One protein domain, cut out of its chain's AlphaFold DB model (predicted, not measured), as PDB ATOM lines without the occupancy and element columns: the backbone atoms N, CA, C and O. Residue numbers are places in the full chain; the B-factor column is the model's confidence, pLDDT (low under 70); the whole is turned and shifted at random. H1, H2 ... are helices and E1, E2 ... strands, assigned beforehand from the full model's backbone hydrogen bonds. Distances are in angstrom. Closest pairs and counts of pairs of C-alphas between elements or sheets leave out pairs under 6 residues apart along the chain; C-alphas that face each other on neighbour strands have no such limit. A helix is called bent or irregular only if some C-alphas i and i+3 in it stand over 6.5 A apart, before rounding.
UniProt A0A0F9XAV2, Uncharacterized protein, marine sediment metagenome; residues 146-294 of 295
ATOM      1  N   GLU A 146     -37.175   5.503 -30.360       92.50
ATOM      2  CA  GLU A 146     -37.274   6.036 -28.998       92.50
ATOM      3  C   GLU A 146     -36.336   7.232 -28.800       92.50
ATOM      4  O   GLU A 146     -36.774   8.278 -28.315       92.50
ATOM      5  N   ALA A 147     -35.081   7.134 -29.252       93.75
ATOM      6  CA  ALA A 147     -34.133   8.248 -29.208       93.75
ATOM      7  C   ALA A 147     -34.636   9.467 -30.004       93.75
ATOM      8  O   ALA A 147     -34.710  10.570 -29.465       93.75
ATOM      9  N   LEU A 148     -35.089   9.258 -31.247       93.12
ATOM     10  CA  LEU A 148     -35.677  10.317 -32.074       93.12
ATOM     11  C   LEU A 148     -36.948  10.906 -31.457       93.12
ATOM     12  O   LEU A 148     -37.245  12.078 -31.676       93.12
ATOM     13  N   SER A 149     -37.723  10.111 -30.715       92.12
ATOM     14  CA  SER A 149     -38.917  10.598 -30.020       92.12
ATOM     15  C   SER A 149     -38.544  11.537 -28.872       92.12
ATOM     16  O   SER A 149     -39.159  12.594 -28.748       92.12
ATOM     17  N   ASN A 150     -37.491  11.220 -28.110       92.44
ATOM     18  CA  ASN A 150     -36.955  12.122 -27.086       92.44
ATOM     19  C   ASN A 150     -36.429  13.425 -27.711       92.44
ATOM     20  O   ASN A 150     -36.823  14.513 -27.287       92.44
ATOM     21  N   ASP A 151     -35.631  13.330 -28.780       93.19
ATOM     22  CA  ASP A 151     -35.127  14.501 -29.512       93.19
ATOM     23  C   ASP A 151     -36.280  15.365 -30.055       93.19
ATOM     24  O   ASP A 151     -36.223  16.599 -30.058       93.19
ATOM     25  N   LEU A 152     -37.360  14.724 -30.513       92.88
ATOM     26  CA  LEU A 152     -38.542  15.409 -31.021       92.88
ATOM     27  C   LEU A 152     -39.283  16.153 -29.908       92.88
ATOM     28  O   LEU A 152     -39.708  17.294 -30.116       92.88
ATOM     29  N   GLU A 153     -39.435  15.545 -28.732       92.50
ATOM     30  CA  GLU A 153     -40.012  16.198 -27.554       92.50
ATOM     31  C   GLU A 153     -39.182  17.411 -27.117       92.50
ATOM     32  O   GLU A 153     -39.744  18.493 -26.895       92.50
ATOM     33  N   GLU A 154     -37.855  17.277 -27.082       94.00
ATOM     34  CA  GLU A 154     -36.936  18.379 -26.787       94.00
ATOM     35  C   GLU A 154     -37.047  19.507 -27.821       94.00
ATOM     36  O   GLU A 154     -37.177  20.683 -27.458       94.00
ATOM     37  N   ALA A 155     -37.086  19.175 -29.114       94.56
ATOM     38  CA  ALA A 155     -37.243  20.155 -30.186       94.56
ATOM     39  C   ALA A 155     -38.606  20.872 -30.124       94.56
ATOM     40  O   ALA A 155     -38.688  22.093 -30.322       94.56
ATOM     41  N   VAL A 156     -39.686  20.151 -29.799       94.75
ATOM     42  CA  VAL A 156     -41.021  20.733 -29.572       94.75
ATOM     43  C   VAL A 156     -41.004  21.664 -28.358       94.75
ATOM     44  O   VAL A 156     -41.567  22.768 -28.418       94.75
ATOM     45  N   PHE A 157     -40.344  21.266 -27.270       94.62
ATOM     46  CA  PHE A 157     -40.167  22.102 -26.087       94.62
ATOM     47  C   PHE A 157     -39.389  23.380 -26.420       94.62
ATOM     48  O   PHE A 157     -39.871  24.479 -26.126       94.62
ATOM     49  N   ALA A 158     -38.248  23.264 -27.104       95.06
ATOM     50  CA  ALA A 158     -37.418  24.389 -27.525       95.06
ATOM     51  C   ALA A 158     -38.192  25.367 -28.423       95.06
ATOM     52  O   ALA A 158     -38.175  26.580 -28.188       95.06
ATOM     53  N   PHE A 159     -38.959  24.857 -29.392       96.44
ATOM     54  CA  PHE A 159     -39.828  25.683 -30.231       96.44
ATOM     55  C   PHE A 159     -40.886  26.431 -29.405       96.44
ATOM     56  O   PHE A 159     -41.080  27.644 -29.556       96.44
ATOM     57  N   ASN A 160     -41.572  25.730 -28.501       95.31
ATOM     58  CA  ASN A 160     -42.603  26.328 -27.655       95.31
ATOM     59  C   ASN A 160     -42.023  27.358 -26.670       95.31
ATOM     60  O   ASN A 160     -42.673  28.381 -26.404       95.31
ATOM     61  N   HIS A 161     -40.801  27.131 -26.188       94.56
ATOM     62  CA  HIS A 161     -40.041  28.067 -25.366       94.56
ATOM     63  C   HIS A 161     -39.664  29.333 -26.153       94.56
ATOM     64  O   HIS A 161     -39.961  30.449 -25.709       94.56
ATOM     65  N   ALA A 162     -39.126  29.180 -27.370       94.12
ATOM     66  CA  ALA A 162     -38.800  30.285 -28.277       94.12
ATOM     67  C   ALA A 162     -40.037  31.128 -28.637       94.12
ATOM     68  O   ALA A 162     -39.980  32.359 -28.697       94.12
ATOM     69  N   ALA A 163     -41.206  30.499 -28.777       91.88
ATOM     70  CA  ALA A 163     -42.477  31.197 -28.979       91.88
ATOM     71  C   ALA A 163     -42.933  32.032 -27.763       91.88
ATOM     72  O   ALA A 163     -43.770  32.928 -27.905       91.88
ATOM     73  N   GLY A 164     -42.360  31.806 -26.578       90.88
ATOM     74  CA  GLY A 164     -42.562  32.635 -25.390       90.88
ATOM     75  C   GLY A 164     -43.837  32.319 -24.626       90.88
ATOM     76  O   GLY A 164     -44.393  31.231 -24.731       90.88
ATOM     77  N   ARG A 165     -44.319  33.267 -23.813       90.88
ATOM     78  CA  ARG A 165     -45.519  33.068 -22.981       90.88
ATOM     79  C   ARG A 165     -46.768  32.881 -23.844       90.88
ATOM     80  O   ARG A 165     -46.982  33.620 -24.798       90.88
ATOM     81  N   MET A 166     -47.637  31.958 -23.438       89.19
ATOM     82  CA  MET A 166     -48.885  31.665 -24.143       89.19
ATOM     83  C   MET A 166     -49.858  32.853 -24.114       89.19
ATOM     84  O   MET A 166     -50.250  33.317 -23.040       89.19
ATOM     85  N   ARG A 167     -50.225  33.356 -25.298       90.81
ATOM     86  CA  ARG A 167     -51.144  34.487 -25.517       90.81
ATOM     87  C   ARG A 167     -51.956  34.279 -26.802       90.81
ATOM     88  O   ARG A 167     -51.658  33.386 -27.595       90.81
ATOM     89  N   TYR A 168     -52.959  35.127 -27.037       91.50
ATOM     90  CA  TYR A 168     -53.656  35.179 -28.327       91.50
ATOM     91  C   TYR A 168     -52.650  35.351 -29.477       91.50
ATOM     92  O   TYR A 168     -51.720  36.151 -29.369       91.50
ATOM     93  N   ARG A 169     -52.825  34.570 -30.550       90.56
ATOM     94  CA  ARG A 169     -51.920  34.465 -31.708       90.56
ATOM     95  C   ARG A 169     -50.487  34.039 -31.397       90.56
ATOM     96  O   ARG A 169     -49.587  34.293 -32.183       90.56
ATOM     97  N   THR A 170     -50.251  33.347 -30.288       93.62
ATOM     98  CA  THR A 170     -48.983  32.623 -30.126       93.62
ATOM     99  C   THR A 170     -49.022  31.344 -30.962       93.62
ATOM    100  O   THR A 170     -50.056  30.675 -31.011       93.62
ATOM    101  N   VAL A 171     -47.911  31.007 -31.616       95.00
ATOM    102  CA  VAL A 171     -47.756  29.730 -32.323       95.00
ATOM    103  C   VAL A 171     -47.236  28.684 -31.340       95.00
ATOM    104  O   VAL A 171     -46.369  28.973 -30.514       95.00
ATOM    105  N   ARG A 172     -47.778  27.473 -31.420       94.69
ATOM    106  CA  ARG A 172     -47.346  26.298 -30.669       94.69
ATOM    107  C   ARG A 172     -47.125  25.133 -31.604       94.69
ATOM    108  O   ARG A 172     -47.804  25.043 -32.621       94.69
ATOM    109  N   CYS A 173     -46.212  24.254 -31.235       93.81
ATOM    110  CA  CYS A 173     -46.160  22.915 -31.784       93.81
ATOM    111  C   CYS A 173     -46.732  21.952 -30.745       93.81
ATOM    112  O   CYS A 173     -46.397  22.057 -29.563       93.81
ATOM    113  N   VAL A 174     -47.669  21.104 -31.160       89.81
ATOM    114  CA  VAL A 174     -48.405  20.203 -30.267       89.81
ATOM    115  C   VAL A 174     -48.525  18.850 -30.946       89.81
ATOM    116  O   VAL A 174     -48.802  18.800 -32.144       89.81
ATOM    117  N   PHE A 175     -48.361  17.777 -30.181       86.62
ATOM    118  CA  PHE A 175     -48.651  16.429 -30.645       86.62
ATOM    119  C   PHE A 175     -50.155  16.220 -30.842       86.62
ATOM    120  O   PHE A 175     -50.985  16.773 -30.109       86.62
ATOM    121  N   GLU A 176     -50.513  15.434 -31.847       79.06
ATOM    122  CA  GLU A 176     -51.876  14.940 -32.016       79.06
ATOM    123  C   GLU A 176     -51.939  13.564 -31.369       79.06
ATOM    124  O   GLU A 176     -51.296  12.638 -31.825       79.06
ATOM    125  N   VAL A 177     -52.649  13.433 -30.253       69.50
ATOM    126  CA  VAL A 177     -52.770  12.142 -29.570       69.50
ATOM    127  C   VAL A 177     -54.008  11.446 -30.123       69.50
ATOM    128  O   VAL A 177     -55.117  11.939 -29.922       69.50
ATOM    129  N   GLU A 178     -53.820  10.345 -30.846       72.12
ATOM    130  CA  GLU A 178     -54.906   9.417 -31.161       72.12
ATOM    131  C   GLU A 178     -54.936   8.318 -30.094       72.12
ATOM    132  O   GLU A 178     -53.905   7.727 -29.781       72.12
ATOM    133  N   ASP A 179     -56.118   8.034 -29.539       70.31
ATOM    134  CA  ASP A 179     -56.277   7.110 -28.402       70.31
ATOM    135  C   ASP A 179     -55.832   5.667 -28.710       70.31
ATOM    136  O   ASP A 179     -55.538   4.900 -27.797       70.31
ATOM    137  N   ASN A 180     -55.768   5.294 -29.992       76.56
ATOM    138  CA  ASN A 180     -55.431   3.944 -30.454       76.56
ATOM    139  C   ASN A 180     -54.070   3.872 -31.165       76.56
ATOM    140  O   ASN A 180     -53.847   2.950 -31.947       76.56
ATOM    141  N   ASP A 181     -53.182   4.844 -30.945       80.12
ATOM    142  CA  ASP A 181     -51.871   4.876 -31.590       80.12
ATOM    143  C   ASP A 181     -50.827   4.052 -30.807       80.12
ATOM    144  O   ASP A 181     -50.372   4.483 -29.742       80.12
ATOM    145  N   PRO A 182     -50.400   2.878 -31.315       79.88
ATOM    146  CA  PRO A 182     -49.463   2.008 -30.605       79.88
ATOM    147  C   PRO A 182     -48.038   2.573 -30.515       79.88
ATOM    148  O   PRO A 182     -47.234   2.044 -29.752       79.88
ATOM    149  N   LEU A 183     -47.704   3.620 -31.282       83.75
ATOM    150  CA  LEU A 183     -46.374   4.242 -31.298       83.75
ATOM    151  C   LEU A 183     -46.338   5.598 -30.568       83.75
ATOM    152  O   LEU A 183     -45.388   6.364 -30.750       83.75
ATOM    153  N   GLY A 184     -47.364   5.910 -29.768       69.56
ATOM    154  CA  GLY A 184     -47.456   7.155 -29.003       69.56
ATOM    155  C   GLY A 184     -47.886   8.368 -29.843       69.56
ATOM    156  O   GLY A 184     -48.213   8.197 -31.021       69.56
ATOM    157  N   PRO A 185     -47.919   9.584 -29.245       66.06
ATOM    158  CA  PRO A 185     -48.495  10.780 -29.853       66.06
ATOM    159  C   PRO A 185     -48.106  10.951 -31.327       66.06
ATOM    160  O   PRO A 185     -46.927  10.976 -31.684       66.06
ATOM    161  N   ALA A 186     -49.107  11.089 -32.189       70.00
ATOM    162  CA  ALA A 186     -48.928  11.279 -33.614       70.00
ATOM    163  C   ALA A 186     -48.345  12.664 -33.948       70.00
ATOM    164  O   ALA A 186     -48.367  13.612 -33.153       70.00
ATOM    165  N   ASN A 187     -47.828  12.726 -35.183       77.44
ATOM    166  CA  ASN A 187     -47.147  13.837 -35.850       77.44
ATOM    167  C   ASN A 187     -47.329  15.215 -35.177       77.44
ATOM    168  O   ASN A 187     -48.437  15.765 -35.203       77.44
ATOM    169  N   PRO A 188     -46.251  15.839 -34.664       87.31
ATOM    170  CA  PRO A 188     -46.341  17.180 -34.109       87.31
ATOM    171  C   PRO A 188     -46.785  18.173 -35.185       87.31
ATOM    172  O   PRO A 188     -46.318  18.159 -36.328       87.31
ATOM    173  N   SER A 189     -47.717  19.055 -34.827       90.62
ATOM    174  CA  SER A 189     -48.282  20.017 -35.766       90.62
ATOM    175  C   SER A 189     -48.295  21.434 -35.204       90.62
ATOM    176  O   SER A 189     -48.572  21.690 -34.027       90.62
ATOM    177  N   PHE A 190     -47.982  22.397 -36.075       94.19
ATOM    178  CA  PHE A 190     -48.033  23.805 -35.714       94.19
ATOM    179  C   PHE A 190     -49.481  24.284 -35.643       94.19
ATOM    180  O   PHE A 190     -50.271  24.134 -36.583       94.19
ATOM    181  N   LYS A 191     -49.808  24.932 -34.533       94.88
ATOM    182  CA  LYS A 191     -51.120  25.484 -34.224       94.88
ATOM    183  C   LYS A 191     -50.984  26.920 -33.733       94.88
ATOM    184  O   LYS A 191     -49.983  27.303 -33.134       94.88
ATOM    185  N   VAL A 192     -52.002  27.732 -33.976       95.44
ATOM    186  CA  VAL A 192     -52.066  29.128 -33.531       95.44
ATOM    187  C   VAL A 192     -53.169  29.267 -32.496       95.44
ATOM    188  O   VAL A 192     -54.299  28.839 -32.730       95.44
ATOM    189  N   VAL A 193     -52.854  29.885 -31.360       94.50
ATOM    190  CA  VAL A 193     -53.834  30.169 -30.306       94.50
ATOM    191  C   VAL A 193     -54.858  31.184 -30.813       94.50
ATOM    192  O   VAL A 193     -54.514  32.330 -31.117       94.50
ATOM    193  N   THR A 194     -56.129  30.789 -30.861       92.81
ATOM    194  CA  THR A 194     -57.230  31.638 -31.341       92.81
ATOM    195  C   THR A 194     -58.102  32.190 -30.227       92.81
ATOM    196  O   THR A 194     -58.685  33.258 -30.390       92.81
ATOM    197  N   SER A 195     -58.166  31.532 -29.074       92.06
ATOM    198  CA  SER A 195     -58.825  32.091 -27.891       92.06
ATOM    199  C   SER A 195     -58.308  31.438 -26.620       92.06
ATOM    200  O   SER A 195     -57.955  30.260 -26.638       92.06
ATOM    201  N   ILE A 196     -58.329  32.179 -25.515       92.06
ATOM    202  CA  ILE A 196     -58.055  31.659 -24.175       92.06
ATOM    203  C   ILE A 196     -59.266  32.008 -23.317       92.06
ATOM    204  O   ILE A 196     -59.586  33.187 -23.162       92.06
ATOM    205  N   ASN A 197     -59.952  31.001 -22.783       91.56
ATOM    206  CA  ASN A 197     -61.062  31.222 -21.866       91.56
ATOM    207  C   ASN A 197     -60.509  31.808 -20.552       91.56
ATOM    208  O   ASN A 197     -59.671  31.168 -19.916       91.56
ATOM    209  N   PRO A 198     -60.941  33.002 -20.116       87.81
ATOM    210  CA  PRO A 198     -60.383  33.637 -18.924       87.81
ATOM    211  C   PRO A 198     -60.745  32.903 -17.626       87.81
ATOM    212  O   PRO A 198     -59.971  32.970 -16.675       87.81
ATOM    213  N   ARG A 199     -61.882  32.190 -17.589       90.81
ATOM    214  CA  ARG A 199     -62.371  31.471 -16.400       90.81
ATOM    215  C   ARG A 199     -61.755  30.083 -16.278       90.81
ATOM    216  O   ARG A 199     -61.226  29.742 -15.233       90.81
ATOM    217  N   THR A 200     -61.799  29.298 -17.354       91.38
ATOM    218  CA  THR A 200     -61.326  27.900 -17.334       91.38
ATOM    219  C   THR A 200     -59.876  27.744 -17.777       91.38
ATOM    220  O   THR A 200     -59.349  26.639 -17.748       91.38
ATOM    221  N   ARG A 201     -59.239  28.821 -18.263       87.31
ATOM    222  CA  ARG A 201     -57.926  28.799 -18.937       87.31
ATOM    223  C   ARG A 201     -57.854  27.877 -20.160       87.31
ATOM    224  O   ARG A 201     -56.778  27.729 -20.728       87.31
ATOM    225  N   ALA A 202     -58.984  27.336 -20.620       90.56
ATOM    226  CA  ALA A 202     -59.044  26.488 -21.801       90.56
ATOM    227  C   ALA A 202     -58.581  27.258 -23.044       90.56
ATOM    228  O   ALA A 202     -59.036  28.377 -23.306       90.56
ATOM    229  N   ILE A 203     -57.686  26.649 -23.818       89.88
ATOM    230  CA  ILE A 203     -57.104  27.251 -25.016       89.88
ATOM    231  C   ILE A 203     -57.742  26.617 -26.244       89.88
ATOM    232  O   ILE A 203     -57.839  25.397 -26.343       89.88
ATOM    233  N   ARG A 204     -58.155  27.453 -27.198       92.06
ATOM    234  CA  ARG A 204     -58.531  26.996 -28.537       92.06
ATOM    235  C   ARG A 204     -57.399  27.269 -29.507       92.06
ATOM    236  O   ARG A 204     -56.774  28.334 -29.479       92.06
ATOM    237  N   TYR A 205     -57.189  26.298 -30.377       92.75
ATOM    238  CA  TYR A 205     -56.148  26.285 -31.381       92.75
ATOM    239  C   TYR A 205     -56.779  26.187 -32.767       92.75
ATOM    240  O   TYR A 205     -57.778  25.499 -32.939       92.75
ATOM    241  N   ASN A 206     -56.157  26.826 -33.753       93.88
ATOM    242  CA  ASN A 206     -56.364  26.501 -35.162       93.88
ATOM    243  C   ASN A 206     -55.085  25.886 -35.719       93.88
ATOM    244  O   ASN A 206     -53.996  26.364 -35.394       93.88
ATOM    245  N   HIS A 207     -55.199  24.897 -36.604       93.38
ATOM    246  CA  HIS A 207     -54.036  24.411 -37.341       93.38
ATOM    247  C   HIS A 207     -53.430  25.542 -38.176       93.38
ATOM    248  O   HIS A 207     -54.135  26.426 -38.680       93.38
ATOM    249  N   LEU A 208     -52.106  25.526 -38.330       94.06
ATOM    250  CA  LEU A 208     -51.393  26.589 -39.029       94.06
ATOM    251  C   LEU A 208     -51.871  26.759 -40.477       94.06
ATOM    252  O   LEU A 208     -51.975  27.885 -40.966       94.06
ATOM    253  N   VAL A 209     -52.192  25.654 -41.153       92.50
ATOM    254  CA  VAL A 209     -52.716  25.659 -42.528       92.50
ATOM    255  C   VAL A 209     -54.043  26.421 -42.603       92.50
ATOM    256  O   VAL A 209     -54.196  27.298 -43.453       92.50
ATOM    257  N   ASP A 210     -54.960  26.173 -41.669       92.50
ATOM    258  CA  ASP A 210     -56.253  26.864 -41.613       92.50
ATOM    259  C   ASP A 210     -56.089  28.338 -41.263       92.50
ATOM    260  O   ASP A 210     -56.742  29.206 -41.846       92.50
ATOM    261  N   PHE A 211     -55.166  28.646 -40.351       93.62
ATOM    262  CA  PHE A 211     -54.826  30.024 -40.023       93.62
ATOM    263  C   PHE A 211     -54.290  30.778 -41.248       93.62
ATOM    264  O   PHE A 211     -54.719  31.899 -41.515       93.62
ATOM    265  N   LYS A 212     -53.416  30.158 -42.051       92.94
ATOM    266  CA  LYS A 212     -52.923  30.742 -43.308       92.94
ATOM    267  C   LYS A 212     -54.023  30.915 -44.351       92.94
ATOM    268  O   LYS A 212     -54.065  31.957 -45.004       92.94
ATOM    269  N   ASN A 213     -54.917  29.939 -44.492       90.88
ATOM    270  CA  ASN A 213     -56.083  30.055 -45.371       90.88
ATOM    271  C   ASN A 213     -56.966  31.237 -44.957       90.88
ATOM    272  O   ASN A 213     -57.373  32.030 -45.807       90.88
ATOM    273  N   LYS A 214     -57.183  31.415 -43.649       90.50
ATOM    274  CA  LYS A 214     -57.911  32.566 -43.112       90.50
ATOM    275  C   LYS A 214     -57.192  33.885 -43.399       90.50
ATOM    276  O   LYS A 214     -57.817  34.791 -43.934       90.50
ATOM    277  N   LEU A 215     -55.880  33.973 -43.154       90.44
ATOM    278  CA  LEU A 215     -55.091  35.170 -43.484       90.44
ATOM    279  C   LEU A 215     -55.164  35.526 -44.972       90.44
ATOM    280  O   LEU A 215     -55.236  36.701 -45.327       90.44
ATOM    281  N   ARG A 216     -55.141  34.519 -45.848       89.00
ATOM    282  CA  ARG A 216     -55.284  34.709 -47.293       89.00
ATOM    283  C   ARG A 216     -56.673  35.239 -47.652       89.00
ATOM    284  O   ARG A 216     -56.763  36.190 -48.422       89.00
ATOM    285  N   SER A 217     -57.723  34.654 -47.079       88.69
ATOM    286  CA  SER A 217     -59.103  35.116 -47.262       88.69
ATOM    287  C   SER A 217     -59.275  36.566 -46.795       88.69
ATOM    288  O   SER A 217     -59.760  37.400 -47.554       88.69
ATOM    289  N   ASP A 218     -58.764  36.904 -45.606       89.62
ATOM    290  CA  ASP A 218     -58.835  38.257 -45.039       89.62
ATOM    291  C   ASP A 218     -58.105  39.290 -45.917       89.62
ATOM    292  O   ASP A 218     -58.572  40.419 -46.073       89.62
ATOM    293  N   ARG A 219     -56.968  38.922 -46.526       89.00
ATOM    294  CA  ARG A 219     -56.243  39.794 -47.470       89.00
ATOM    295  C   ARG A 219     -57.026  40.042 -48.749       89.00
ATOM    296  O   ARG A 219     -57.090  41.181 -49.194       89.00
ATOM    297  N   ILE A 220     -57.606  38.991 -49.328       89.12
ATOM    298  CA  ILE A 220     -58.428  39.105 -50.538       89.12
ATOM    299  C   ILE A 220     -59.657  39.956 -50.247       89.12
ATOM    300  O   ILE A 220     -59.960  40.853 -51.023       89.12
ATOM    301  N   LYS A 221     -60.313  39.733 -49.104       90.75
ATOM    302  CA  LYS A 221     -61.449  40.544 -48.669       90.75
ATOM    303  C   LYS A 221     -61.078  42.025 -48.593       90.75
ATOM    304  O   LYS A 221     -61.746  42.829 -49.223       90.75
ATOM    305  N   LYS A 222     -59.973  42.374 -47.923       89.88
ATOM    306  CA  LYS A 222     -59.500  43.768 -47.841       89.88
ATOM    307  C   LYS A 222     -59.133  44.366 -49.199       89.88
ATOM    308  O   LYS A 222     -59.423  45.526 -49.451       89.88
ATOM    309  N   ALA A 223     -58.486  43.593 -50.071       89.50
ATOM    310  CA  ALA A 223     -58.149  44.054 -51.415       89.50
ATOM    311  C   ALA A 223     -59.411  44.321 -52.252       89.50
ATOM    312  O   ALA A 223     -59.478  45.327 -52.951       89.50
ATOM    313  N   LEU A 224     -60.423  43.453 -52.133       90.25
ATOM    314  CA  LEU A 224     -61.718  43.643 -52.778       90.25
ATOM    315  C   LEU A 224     -62.457  44.858 -52.213       90.25
ATOM    316  O   LEU A 224     -62.936  45.661 -53.003       90.25
ATOM    317  N   GLU A 225     -62.489  45.027 -50.886       92.38
ATOM    318  CA  GLU A 225     -63.073  46.203 -50.220       92.38
ATOM    319  C   GLU A 225     -62.480  47.506 -50.764       92.38
ATOM    320  O   GLU A 225     -63.223  48.409 -51.131       92.38
ATOM    321  N   LEU A 226     -61.150  47.567 -50.896       90.81
ATOM    322  CA  LEU A 226     -60.452  48.726 -51.459       90.81
ATOM    323  C   LEU A 226     -60.752  48.940 -52.948       90.81
ATOM    324  O   LEU A 226     -60.831  50.078 -53.393       90.81
ATOM    325  N   SER A 227     -60.897  47.867 -53.731       90.56
ATOM    326  CA  SER A 227     -61.146  47.973 -55.178       90.56
ATOM    327  C   SER A 227     -62.598  48.290 -55.540       90.56
ATOM    328  O   SER A 227     -62.850  48.883 -56.583       90.56
ATOM    329  N   LEU A 228     -63.546  47.852 -54.709       90.00
ATOM    330  CA  LEU A 228     -64.983  47.983 -54.951       90.00
ATOM    331  C   LEU A 228     -65.591  49.190 -54.228       90.00
ATOM    332  O   LEU A 228     -66.750  49.501 -54.480       90.00
ATOM    333  N   ASP A 229     -64.843  49.806 -53.305       90.19
ATOM    334  CA  ASP A 229     -65.300  50.865 -52.393       90.19
ATOM    335  C   ASP A 229     -66.577  50.485 -51.609       90.19
ATOM    336  O   ASP A 229     -67.417  51.305 -51.242       90.19
ATOM    337  N   ARG A 230     -66.752  49.179 -51.372       90.94
ATOM    338  CA  ARG A 230     -67.848  48.591 -50.590       90.94
ATOM    339  C   ARG A 230     -67.451  47.233 -50.026       90.94
ATOM    340  O   ARG A 230     -66.492  46.610 -50.475       90.94
ATOM    341  N   ALA A 231     -68.254  46.716 -49.097       89.06
ATOM    342  CA  ALA A 231     -68.097  45.345 -48.624       89.06
ATOM    343  C   ALA A 231     -68.315  44.332 -49.777       89.06
ATOM    344  O   ALA A 231     -69.343  44.402 -50.464       89.06
ATOM    345  N   PRO A 232     -67.382  43.388 -50.009       88.75
ATOM    346  CA  PRO A 232     -67.526  42.355 -51.024       88.75
ATOM    347  C   PRO A 232     -68.526  41.288 -50.579       88.75
ATOM    348  O   PRO A 232     -68.610  40.938 -49.396       88.75
ATOM    349  N   THR A 233     -69.261  40.738 -51.542       90.50
ATOM    350  CA  THR A 233     -70.189  39.629 -51.308       90.50
ATOM    351  C   THR A 233     -69.431  38.310 -51.118       90.50
ATOM    352  O   THR A 233     -68.258  38.171 -51.477       90.50
ATOM    353  N   ALA A 234     -70.101  37.305 -50.547       88.00
ATOM    354  CA  ALA A 234     -69.507  35.982 -50.351       88.00
ATOM    355  C   ALA A 234     -69.070  35.333 -51.681       88.00
ATOM    356  O   ALA A 234     -68.014  34.697 -51.737       88.00
ATOM    357  N   ASP A 235     -69.837  35.543 -52.754       90.00
ATOM    358  CA  ASP A 235     -69.525  35.018 -54.083       90.00
ATOM    359  C   ASP A 235     -68.315  35.719 -54.711       90.00
ATOM    360  O   ASP A 235     -67.453  35.055 -55.285       90.00
ATOM    361  N   GLU A 236     -68.170  37.034 -54.523       87.81
ATOM    362  CA  GLU A 236     -67.000  37.795 -54.990       87.81
ATOM    363  C   GLU A 236     -65.708  37.309 -54.324       87.81
ATOM    364  O   GLU A 236     -64.694  37.089 -54.996       87.81
ATOM    365  N   ILE A 237     -65.756  37.055 -53.011       85.88
ATOM    366  CA  ILE A 237     -64.629  36.486 -52.260       85.88
ATOM    367  C   ILE A 237     -64.303  35.078 -52.776       85.88
ATOM    368  O   ILE A 237     -63.131  34.749 -52.981       85.88
ATOM    369  N   LYS A 238     -65.321  34.244 -53.021       86.19
ATOM    370  CA  LYS A 238     -65.149  32.871 -53.518       86.19
ATOM    371  C   LYS A 238     -64.509  32.847 -54.909       86.19
ATOM    372  O   LYS A 238     -63.557  32.093 -55.121       86.19
ATOM    373  N   VAL A 239     -64.968  33.698 -55.825       88.44
ATOM    374  CA  VAL A 239     -64.396  33.836 -57.176       88.44
ATOM    375  C   VAL A 239     -62.945  34.322 -57.104       88.44
ATOM    376  O   VAL A 239     -62.070  33.761 -57.766       88.44
ATOM    377  N   ALA A 240     -62.648  35.313 -56.260       84.56
ATOM    378  CA  ALA A 240     -61.286  35.822 -56.089       84.56
ATOM    379  C   ALA A 240     -60.331  34.793 -55.449       84.56
ATOM    380  O   ALA A 240     -59.152  34.719 -55.814       84.56
ATOM    381  N   LEU A 241     -60.826  33.963 -54.526       84.56
ATOM    382  CA  LEU A 241     -60.069  32.845 -53.956       84.56
ATOM    383  C   LEU A 241     -59.736  31.789 -55.017       84.56
ATOM    384  O   LEU A 241     -58.583  31.360 -55.093       84.56
ATOM    385  N   GLN A 242     -60.706  31.424 -55.862       84.62
ATOM    386  CA  GLN A 242     -60.512  30.456 -56.947       84.62
ATOM    387  C   GLN A 242     -59.508  30.955 -57.996       84.62
ATOM    388  O   GLN A 242     -58.619  30.200 -58.394       84.62
ATOM    389  N   ARG A 243     -59.584  32.236 -58.386       81.94
ATOM    390  CA  ARG A 243     -58.653  32.857 -59.349       81.94
ATOM    391  C   ARG A 243     -57.200  32.857 -58.873       81.94
ATOM    392  O   ARG A 243     -56.297  32.675 -59.677       81.94
ATOM    393  N   ASN A 244     -56.965  33.002 -57.567       71.88
ATOM    394  CA  ASN A 244     -55.616  32.985 -56.996       71.88
ATOM    395  C   ASN A 244     -55.031  31.560 -56.821       71.88
ATOM    396  O   ASN A 244     -53.930  31.411 -56.289       71.88
ATOM    397  N   GLY A 245     -55.750  30.505 -57.215       65.94
ATOM    398  CA  GLY A 245     -55.276  29.118 -57.210       65.94
ATOM    399  C   GLY A 245     -55.342  28.411 -55.847       65.94
ATOM    400  O   GLY A 245     -54.940  28.938 -54.806       65.94
ATOM    401  N   ASN A 246     -55.788  27.154 -55.854       67.50
ATOM    402  CA  ASN A 246     -55.959  26.311 -54.661       67.50
ATOM    403  C   ASN A 246     -54.658  25.635 -54.188       67.50
ATOM    404  O   ASN A 246     -54.655  24.455 -53.831       67.50
ATOM    405  N   ARG A 247     -53.523  26.347 -54.169       74.06
ATOM    406  CA  ARG A 247     -52.306  25.785 -53.561       74.06
ATOM    407  C   ARG A 247     -52.522  25.636 -52.056       74.06
ATOM    408  O   ARG A 247     -52.763  26.628 -51.366       74.06
ATOM    409  N   ARG A 248     -52.441  24.397 -51.561       80.19
ATOM    410  CA  ARG A 248     -52.483  24.110 -50.123       80.19
ATOM    411  C   ARG A 248     -51.321  24.851 -49.442       80.19
ATOM    412  O   ARG A 248     -50.187  24.719 -49.906       80.19
ATOM    413  N   PRO A 249     -51.572  25.639 -48.382       84.44
ATOM    414  CA  PRO A 249     -50.501  26.300 -47.649       84.44
ATOM    415  C   PRO A 249     -49.506  25.289 -47.074       84.44
ATOM    416  O   PRO A 249     -49.897  24.197 -46.662       84.44
ATOM    417  N   SER A 250     -48.229  25.675 -46.985       88.94
ATOM    418  CA  SER A 250     -47.228  24.856 -46.293       88.94
ATOM    419  C   SER A 250     -47.597  24.658 -44.818       88.94
ATOM    420  O   SER A 250     -48.264  25.504 -44.211       88.94
ATOM    421  N   LYS A 251     -47.110  23.571 -44.216       90.00
ATOM    422  CA  LYS A 251     -47.285  23.295 -42.782       90.00
ATOM    423  C   LYS A 251     -46.326  24.084 -41.877       90.00
ATOM    424  O   LYS A 251     -46.473  24.018 -40.671       90.00
ATOM    425  N   THR A 252     -45.381  24.838 -42.440       92.75
ATOM    426  CA  THR A 252     -44.323  25.575 -41.719       92.75
ATOM    427  C   THR A 252     -44.697  27.030 -41.438       92.75
ATOM    428  O   THR A 252     -45.565  27.585 -42.100       92.75
ATOM    429  N   LEU A 253     -44.055  27.709 -40.498       92.50
ATOM    430  CA  LEU A 253     -44.170  29.156 -40.322       92.50
ATOM    431  C   LEU A 253     -43.747  29.907 -41.584       92.50
ATOM    432  O   LEU A 253     -42.802  29.539 -42.274       92.50
ATOM    433  N   THR A 254     -44.449  31.002 -41.860       92.25
ATOM    434  CA  THR A 254     -44.085  31.961 -42.907       92.25
ATOM    435  C   THR A 254     -43.981  33.355 -42.310       92.25
ATOM    436  O   THR A 254     -44.575  33.643 -41.266       92.25
ATOM    437  N   THR A 255     -43.306  34.266 -43.014       91.69
ATOM    438  CA  THR A 255     -43.179  35.672 -42.596       91.69
ATOM    439  C   THR A 255     -44.541  36.325 -42.370       91.69
ATOM    440  O   THR A 255     -44.711  37.126 -41.454       91.69
ATOM    441  N   ASP A 256     -45.538  35.925 -43.154       90.50
ATOM    442  CA  ASP A 256     -46.926  36.354 -43.010       90.50
ATOM    443  C   ASP A 256     -47.557  35.939 -41.683       90.50
ATOM    444  O   ASP A 256     -48.232  36.745 -41.040       90.50
ATOM    445  N   VAL A 257     -47.307  34.701 -41.254       93.12
ATOM    446  CA  VAL A 257     -47.765  34.198 -39.956       93.12
ATOM    447  C   VAL A 257     -47.055  34.943 -38.835       93.12
ATOM    448  O   VAL A 257     -47.727  35.430 -37.930       93.12
ATOM    449  N   ILE A 258     -45.727  35.092 -38.906       93.44
ATOM    450  CA  ILE A 258     -44.938  35.815 -37.894       93.44
ATOM    451  C   ILE A 258     -45.452  37.248 -37.716       93.44
ATOM    452  O   ILE A 258     -45.653  37.693 -36.583       93.44
ATOM    453  N   LYS A 259     -45.720  37.953 -38.823       92.12
ATOM    454  CA  LYS A 259     -46.300  39.304 -38.806       92.12
ATOM    455  C   LYS A 259     -47.696  39.308 -38.186       92.12
ATOM    456  O   LYS A 259     -47.947  40.087 -37.271       92.12
ATOM    457  N   ALA A 260     -48.586  38.422 -38.637       90.88
ATOM    458  CA  ALA A 260     -49.954  38.338 -38.123       90.88
ATOM    459  C   ALA A 260     -50.014  37.977 -36.630       90.88
ATOM    460  O   ALA A 260     -50.944  38.388 -35.934       90.88
ATOM    461  N   CYS A 261     -49.024  37.227 -36.147       91.50
ATOM    462  CA  CYS A 261     -48.888  36.794 -34.761       91.50
ATOM    463  C   CYS A 261     -48.109  37.776 -33.876       91.50
ATOM    464  O   CYS A 261     -47.963  37.531 -32.682       91.50
ATOM    465  N   HIS A 262     -47.615  38.888 -34.432       90.06
ATOM    466  CA  HIS A 262     -46.783  39.870 -33.725       90.06
ATOM    467  C   HIS A 262     -45.502  39.268 -33.112       90.06
ATOM    468  O   HIS A 262     -45.005  39.736 -32.088       90.06
ATOM    469  N   LEU A 263     -44.929  38.250 -33.764       88.88
ATOM    470  CA  LEU A 263     -43.746  37.517 -33.292       88.88
ATOM    471  C   LEU A 263     -42.429  38.044 -33.887       88.88
ATOM    472  O   LEU A 263     -41.409  37.368 -33.819       88.88
ATOM    473  N   GLY A 264     -42.421  39.258 -34.450       88.44
ATOM    474  CA  GLY A 264     -41.272  39.811 -35.180       88.44
ATOM    475  C   GLY A 264     -39.957  39.812 -34.388       88.44
ATOM    476  O   GLY A 264     -38.925  39.439 -34.931       88.44
ATOM    477  N   ARG A 265     -39.997  40.137 -33.086       90.50
ATOM    478  CA  ARG A 265     -38.801  40.134 -32.215       90.50
ATOM    479  C   ARG A 265     -38.207  38.738 -31.990       90.50
ATOM    480  O   ARG A 265     -37.025  38.634 -31.714       90.50
ATOM    481  N   ARG A 266     -39.025  37.690 -32.112       90.12
ATOM    482  CA  ARG A 266     -38.654  36.276 -31.915       90.12
ATOM    483  C   ARG A 266     -38.524  35.524 -33.239       90.12
ATOM    484  O   ARG A 266     -38.338  34.316 -33.240       90.12
ATOM    485  N   ALA A 267     -38.655  36.216 -34.374       92.44
ATOM    486  CA  ALA A 267     -38.736  35.580 -35.684       92.44
ATOM    487  C   ALA A 267     -37.512  34.700 -35.968       92.44
ATOM    488  O   ALA A 267     -37.672  33.569 -36.408       92.44
ATOM    489  N   LYS A 268     -36.308  35.203 -35.664       94.00
ATOM    490  CA  LYS A 268     -35.053  34.469 -35.862       94.00
ATOM    491  C   LYS A 268     -35.019  33.173 -35.045       94.00
ATOM    492  O   LYS A 268     -34.816  32.114 -35.621       94.00
ATOM    493  N   GLU A 269     -35.273  33.263 -33.740       94.69
ATOM    494  CA  GLU A 269     -35.302  32.109 -32.825       94.69
ATOM    495  C   GLU A 269     -36.361  31.084 -33.245       94.69
ATOM    496  O   GLU A 269     -36.109  29.886 -33.231       94.69
ATOM    497  N   LEU A 270     -37.536  31.550 -33.680       94.06
ATOM    498  CA  LEU A 270     -38.622  30.685 -34.135       94.06
ATOM    499  C   LEU A 270     -38.302  29.944 -35.427       94.06
ATOM    500  O   LEU A 270     -38.664  28.778 -35.545       94.06
ATOM    501  N   TYR A 271     -37.655  30.600 -36.393       95.25
ATOM    502  CA  TYR A 271     -37.224  29.922 -37.614       95.25
ATOM    503  C   TYR A 271     -36.118  28.913 -37.322       95.25
ATOM    504  O   TYR A 271     -36.222  27.783 -37.772       95.25
ATOM    505  N   GLN A 272     -35.136  29.267 -36.488       95.75
ATOM    506  CA  GLN A 272     -34.082  28.333 -36.081       95.75
ATOM    507  C   GLN A 272     -34.648  27.106 -35.352       95.75
ATOM    508  O   GLN A 272     -34.319  25.976 -35.703       95.75
ATOM    509  N   ALA A 273     -35.544  27.315 -34.383       95.31
ATOM    510  CA  ALA A 273     -36.189  26.220 -33.665       95.31
ATOM    511  C   ALA A 273     -37.102  25.387 -34.576       95.31
ATOM    512  O   ALA A 273     -37.182  24.172 -34.422       95.31
ATOM    513  N   GLN A 274     -37.776  26.017 -35.543       95.19
ATOM    514  CA  GLN A 274     -38.549  25.296 -36.547       95.19
ATOM    515  C   GLN A 274     -37.653  24.431 -37.430       95.19
ATOM    516  O   GLN A 274     -38.009  23.287 -37.677       95.19
ATOM    517  N   ASP A 275     -36.549  24.964 -37.944       95.06
ATOM    518  CA  ASP A 275     -35.687  24.231 -38.871       95.06
ATOM    519  C   ASP A 275     -35.077  23.006 -38.182       95.06
ATOM    520  O   ASP A 275     -35.084  21.916 -38.752       95.06
ATOM    521  N   HIS A 276     -34.661  23.156 -36.920       94.00
ATOM    522  CA  HIS A 276     -34.230  22.034 -36.088       94.00
ATOM    523  C   HIS A 276     -35.352  21.005 -35.879       94.00
ATOM    524  O   HIS A 276     -35.159  19.822 -36.149       94.00
ATOM    525  N   LEU A 277     -36.550  21.456 -35.492       94.06
ATOM    526  CA  LEU A 277     -37.708  20.581 -35.308       94.06
ATOM    527  C   LEU A 277     -38.087  19.827 -36.593       94.06
ATOM    528  O   LEU A 277     -38.402  18.645 -36.538       94.06
ATOM    529  N   LEU A 278     -38.059  20.487 -37.753       92.88
ATOM    530  CA  LEU A 278     -38.376  19.864 -39.040       92.88
ATOM    531  C   LEU A 278     -37.335  18.821 -39.454       92.88
ATOM    532  O   LEU A 278     -37.707  17.847 -40.106       92.88
ATOM    533  N   ALA A 279     -36.063  19.025 -39.097       92.19
ATOM    534  CA  ALA A 279     -35.008  18.051 -39.349       92.19
ATOM    535  C   ALA A 279     -35.264  16.759 -38.558       92.19
ATOM    536  O   ALA A 279     -35.381  15.701 -39.169       92.19
ATOM    537  N   VAL A 280     -35.475  16.865 -37.239       91.75
ATOM    538  CA  VAL A 280     -35.777  15.706 -36.376       91.75
ATOM    539  C   VAL A 280     -37.086  15.030 -36.795       91.75
ATOM    540  O   VAL A 280     -37.155  13.812 -36.938       91.75
ATOM    541  N   MET A 281     -38.127  15.825 -37.071       91.38
ATOM    542  CA  MET A 281     -39.441  15.313 -37.462       91.38
ATOM    543  C   MET A 281     -39.395  14.512 -38.767       91.38
ATOM    544  O   MET A 281     -40.180  13.584 -38.918       91.38
ATOM    545  N   LYS A 282     -38.510  14.845 -39.714       91.50
ATOM    546  CA  LYS A 282     -38.392  14.100 -40.973       91.50
ATOM    547  C   LYS A 282     -37.942  12.662 -40.717       91.50
ATOM    548  O   LYS A 282     -38.644  11.735 -41.116       91.50
ATOM    549  N   ASP A 283     -36.818  12.494 -40.030       91.88
ATOM    550  CA  ASP A 283     -36.240  11.173 -39.775       91.88
ATOM    551  C   ASP A 283     -37.152  10.354 -38.847       91.88
ATOM    552  O   ASP A 283     -37.396   9.169 -39.087       91.88
ATOM    553  N   TRP A 284     -37.764  11.019 -37.861       93.06
ATOM    554  CA  TRP A 284     -38.785  10.425 -37.002       93.06
ATOM    555  C   TRP A 284     -40.014   9.949 -37.791       93.06
ATOM    556  O   TRP A 284     -40.434   8.805 -37.633       93.06
ATOM    557  N   SER A 285     -40.588  10.779 -38.675       90.81
ATOM    558  CA  SER A 285     -41.767  10.414 -39.479       90.81
ATOM    559  C   SER A 285     -41.473   9.285 -40.468       90.81
ATOM    560  O   SER A 285     -42.332   8.422 -40.685       90.81
ATOM    561  N   ASP A 286     -40.278   9.274 -41.063       91.94
ATOM    562  CA  ASP A 286     -39.850   8.223 -41.986       91.94
ATOM    563  C   ASP A 286     -39.717   6.880 -41.252       91.94
ATOM    564  O   ASP A 286     -40.269   5.872 -41.706       91.94
ATOM    565  N   LEU A 287     -39.057   6.855 -40.089       93.00
ATOM    566  CA  LEU A 287     -38.908   5.639 -39.285       93.00
ATOM    567  C   LEU A 287     -40.240   5.167 -38.693       93.00
ATOM    568  O   LEU A 287     -40.562   3.981 -38.766       93.00
ATOM    569  N   ARG A 288     -41.063   6.100 -38.206       91.69
ATOM    570  CA  ARG A 288     -42.420   5.819 -37.737       91.69
ATOM    571  C   ARG A 288     -43.246   5.118 -38.807       91.69
ATOM    572  O   ARG A 288     -43.868   4.104 -38.520       91.69
ATOM    573  N   SER A 289     -43.225   5.623 -40.040       90.69
ATOM    574  CA  SER A 289     -43.989   5.036 -41.151       90.69
ATOM    575  C   SER A 289     -43.554   3.598 -41.448       90.69
ATOM    576  O   SER A 289     -44.387   2.749 -41.765       90.69
ATOM    577  N   LYS A 290     -42.254   3.305 -41.315       92.50
ATOM    578  CA  LYS A 290     -41.713   1.948 -41.468       92.50
ATOM    579  C   LYS A 290     -42.146   1.025 -40.329       92.50
ATOM    580  O   LYS A 290     -42.566  -0.096 -40.594       92.50
ATOM    581  N   LEU A 291     -42.087   1.496 -39.081       92.81
ATOM    582  CA  LEU A 291     -42.506   0.726 -37.906       92.81
ATOM    583  C   LEU A 291     -44.022   0.480 -37.891       92.81
ATOM    584  O   LEU A 291     -44.447  -0.631 -37.593       92.81
ATOM    585  N   GLN A 292     -44.837   1.462 -38.292       89.88
ATOM    586  CA  GLN A 292     -46.291   1.302 -38.435       89.88
ATOM    587  C   GLN A 292     -46.661   0.207 -39.439       89.88
ATOM    588  O   GLN A 292     -47.654  -0.481 -39.241       89.88
ATOM    589  N   ALA A 293     -45.862   0.007 -40.494       88.44
ATOM    590  CA  ALA A 293     -46.096  -1.063 -41.461       88.44
ATOM    591  C   ALA A 293     -45.889  -2.477 -40.878       88.44
ATOM    592  O   ALA A 293     -46.251  -3.452 -41.536       88.44
ATOM    593  N   LEU A 294     -45.304  -2.600 -39.679       90.31
ATOM    594  CA  LEU A 294     -45.111  -3.869 -38.969       90.31
ATOM    595  C   LEU A 294     -46.207  -4.177 -37.935       90.31
ATOM    596  O   LEU A 294     -46.197  -5.278 -37.375       90.31
TER     597      LEU A 294
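Overview. This is residues 146 to 294 of the 295 residues of an uncharacterized protein of marine sediment metagenome (UniProt A0A0F9XAV2). Two long helices, H1 and H5, lie side by side, and a twisted three-stranded sheet packs on H1; from the sheet, H2 reaches out as a long arm, with H3 folded back on it. The 149 printed residues hold five named helices and three named strands, in the order H1 E1 E2 E3 H2 H3 H4 H5; the sheet, E1 E2 E3, is antiparallel. The class is mixed, and the whole is loose, with a radius of gyration of the C-alphas of 18.2 A and spans of 58 by 36 by 33 A.

Along the chain. H1, residues 146 to 162, begins at C-alpha 146 (-37.274, 6.036, -28.998) and is 24.3 A long. E1 is residues 171 to 176, E2 186 to 196, bending by 67 degrees at 192, and E3 203 to 207. H2, residues 208 to 228, is 29.9 A long; H3 is 234 to 243 and H4 255 to 260. H5, residues 264 to 292, is 39.0 A long, ends at C-alpha 292 (-46.291, 1.302, -38.435), and is irregular, with C-alphas 265 and 268 7.7 A apart.

Arrangement. H1 is on the sheet, over E1, at a height of 9.5 A; their closest C-alphas are Asn 160 and Arg 172, 5.6 A. H1 and H5 touch, closest at C-alphas 159 and 273, 5.0 A, at a shallow tilt of 19 degrees, opposite ways. The meander, each strand the antiparallel neighbour of the one before, has N 172 and O 191 at 2.8 A and N 192 and O 206 at 2.8 A. H2 only grazes the sheet with residues 208 to 212. H2 touches H3 with residues 217 to 224 alone, closest at C-alphas 221 and 237, 6.3 A; at 71 degrees they are only just about perpendicular. H4 is close to but not clearly touching H2, C-alphas 212 and 257 being closest at 7.1 A. Every O i to N i+4 pair is within hydrogen-bond range in H1, H2, H3 and H4; in H5, 22 of 25 are.

Size, cuts and confidence. The C-alphas farthest apart, Asp 229 and Leu 294, are 59.9 A apart. The printed part has no cut; the link from H3 to H4 is long. Residues 177, 184 to 185 and 245 to 246 have pLDDT under 70.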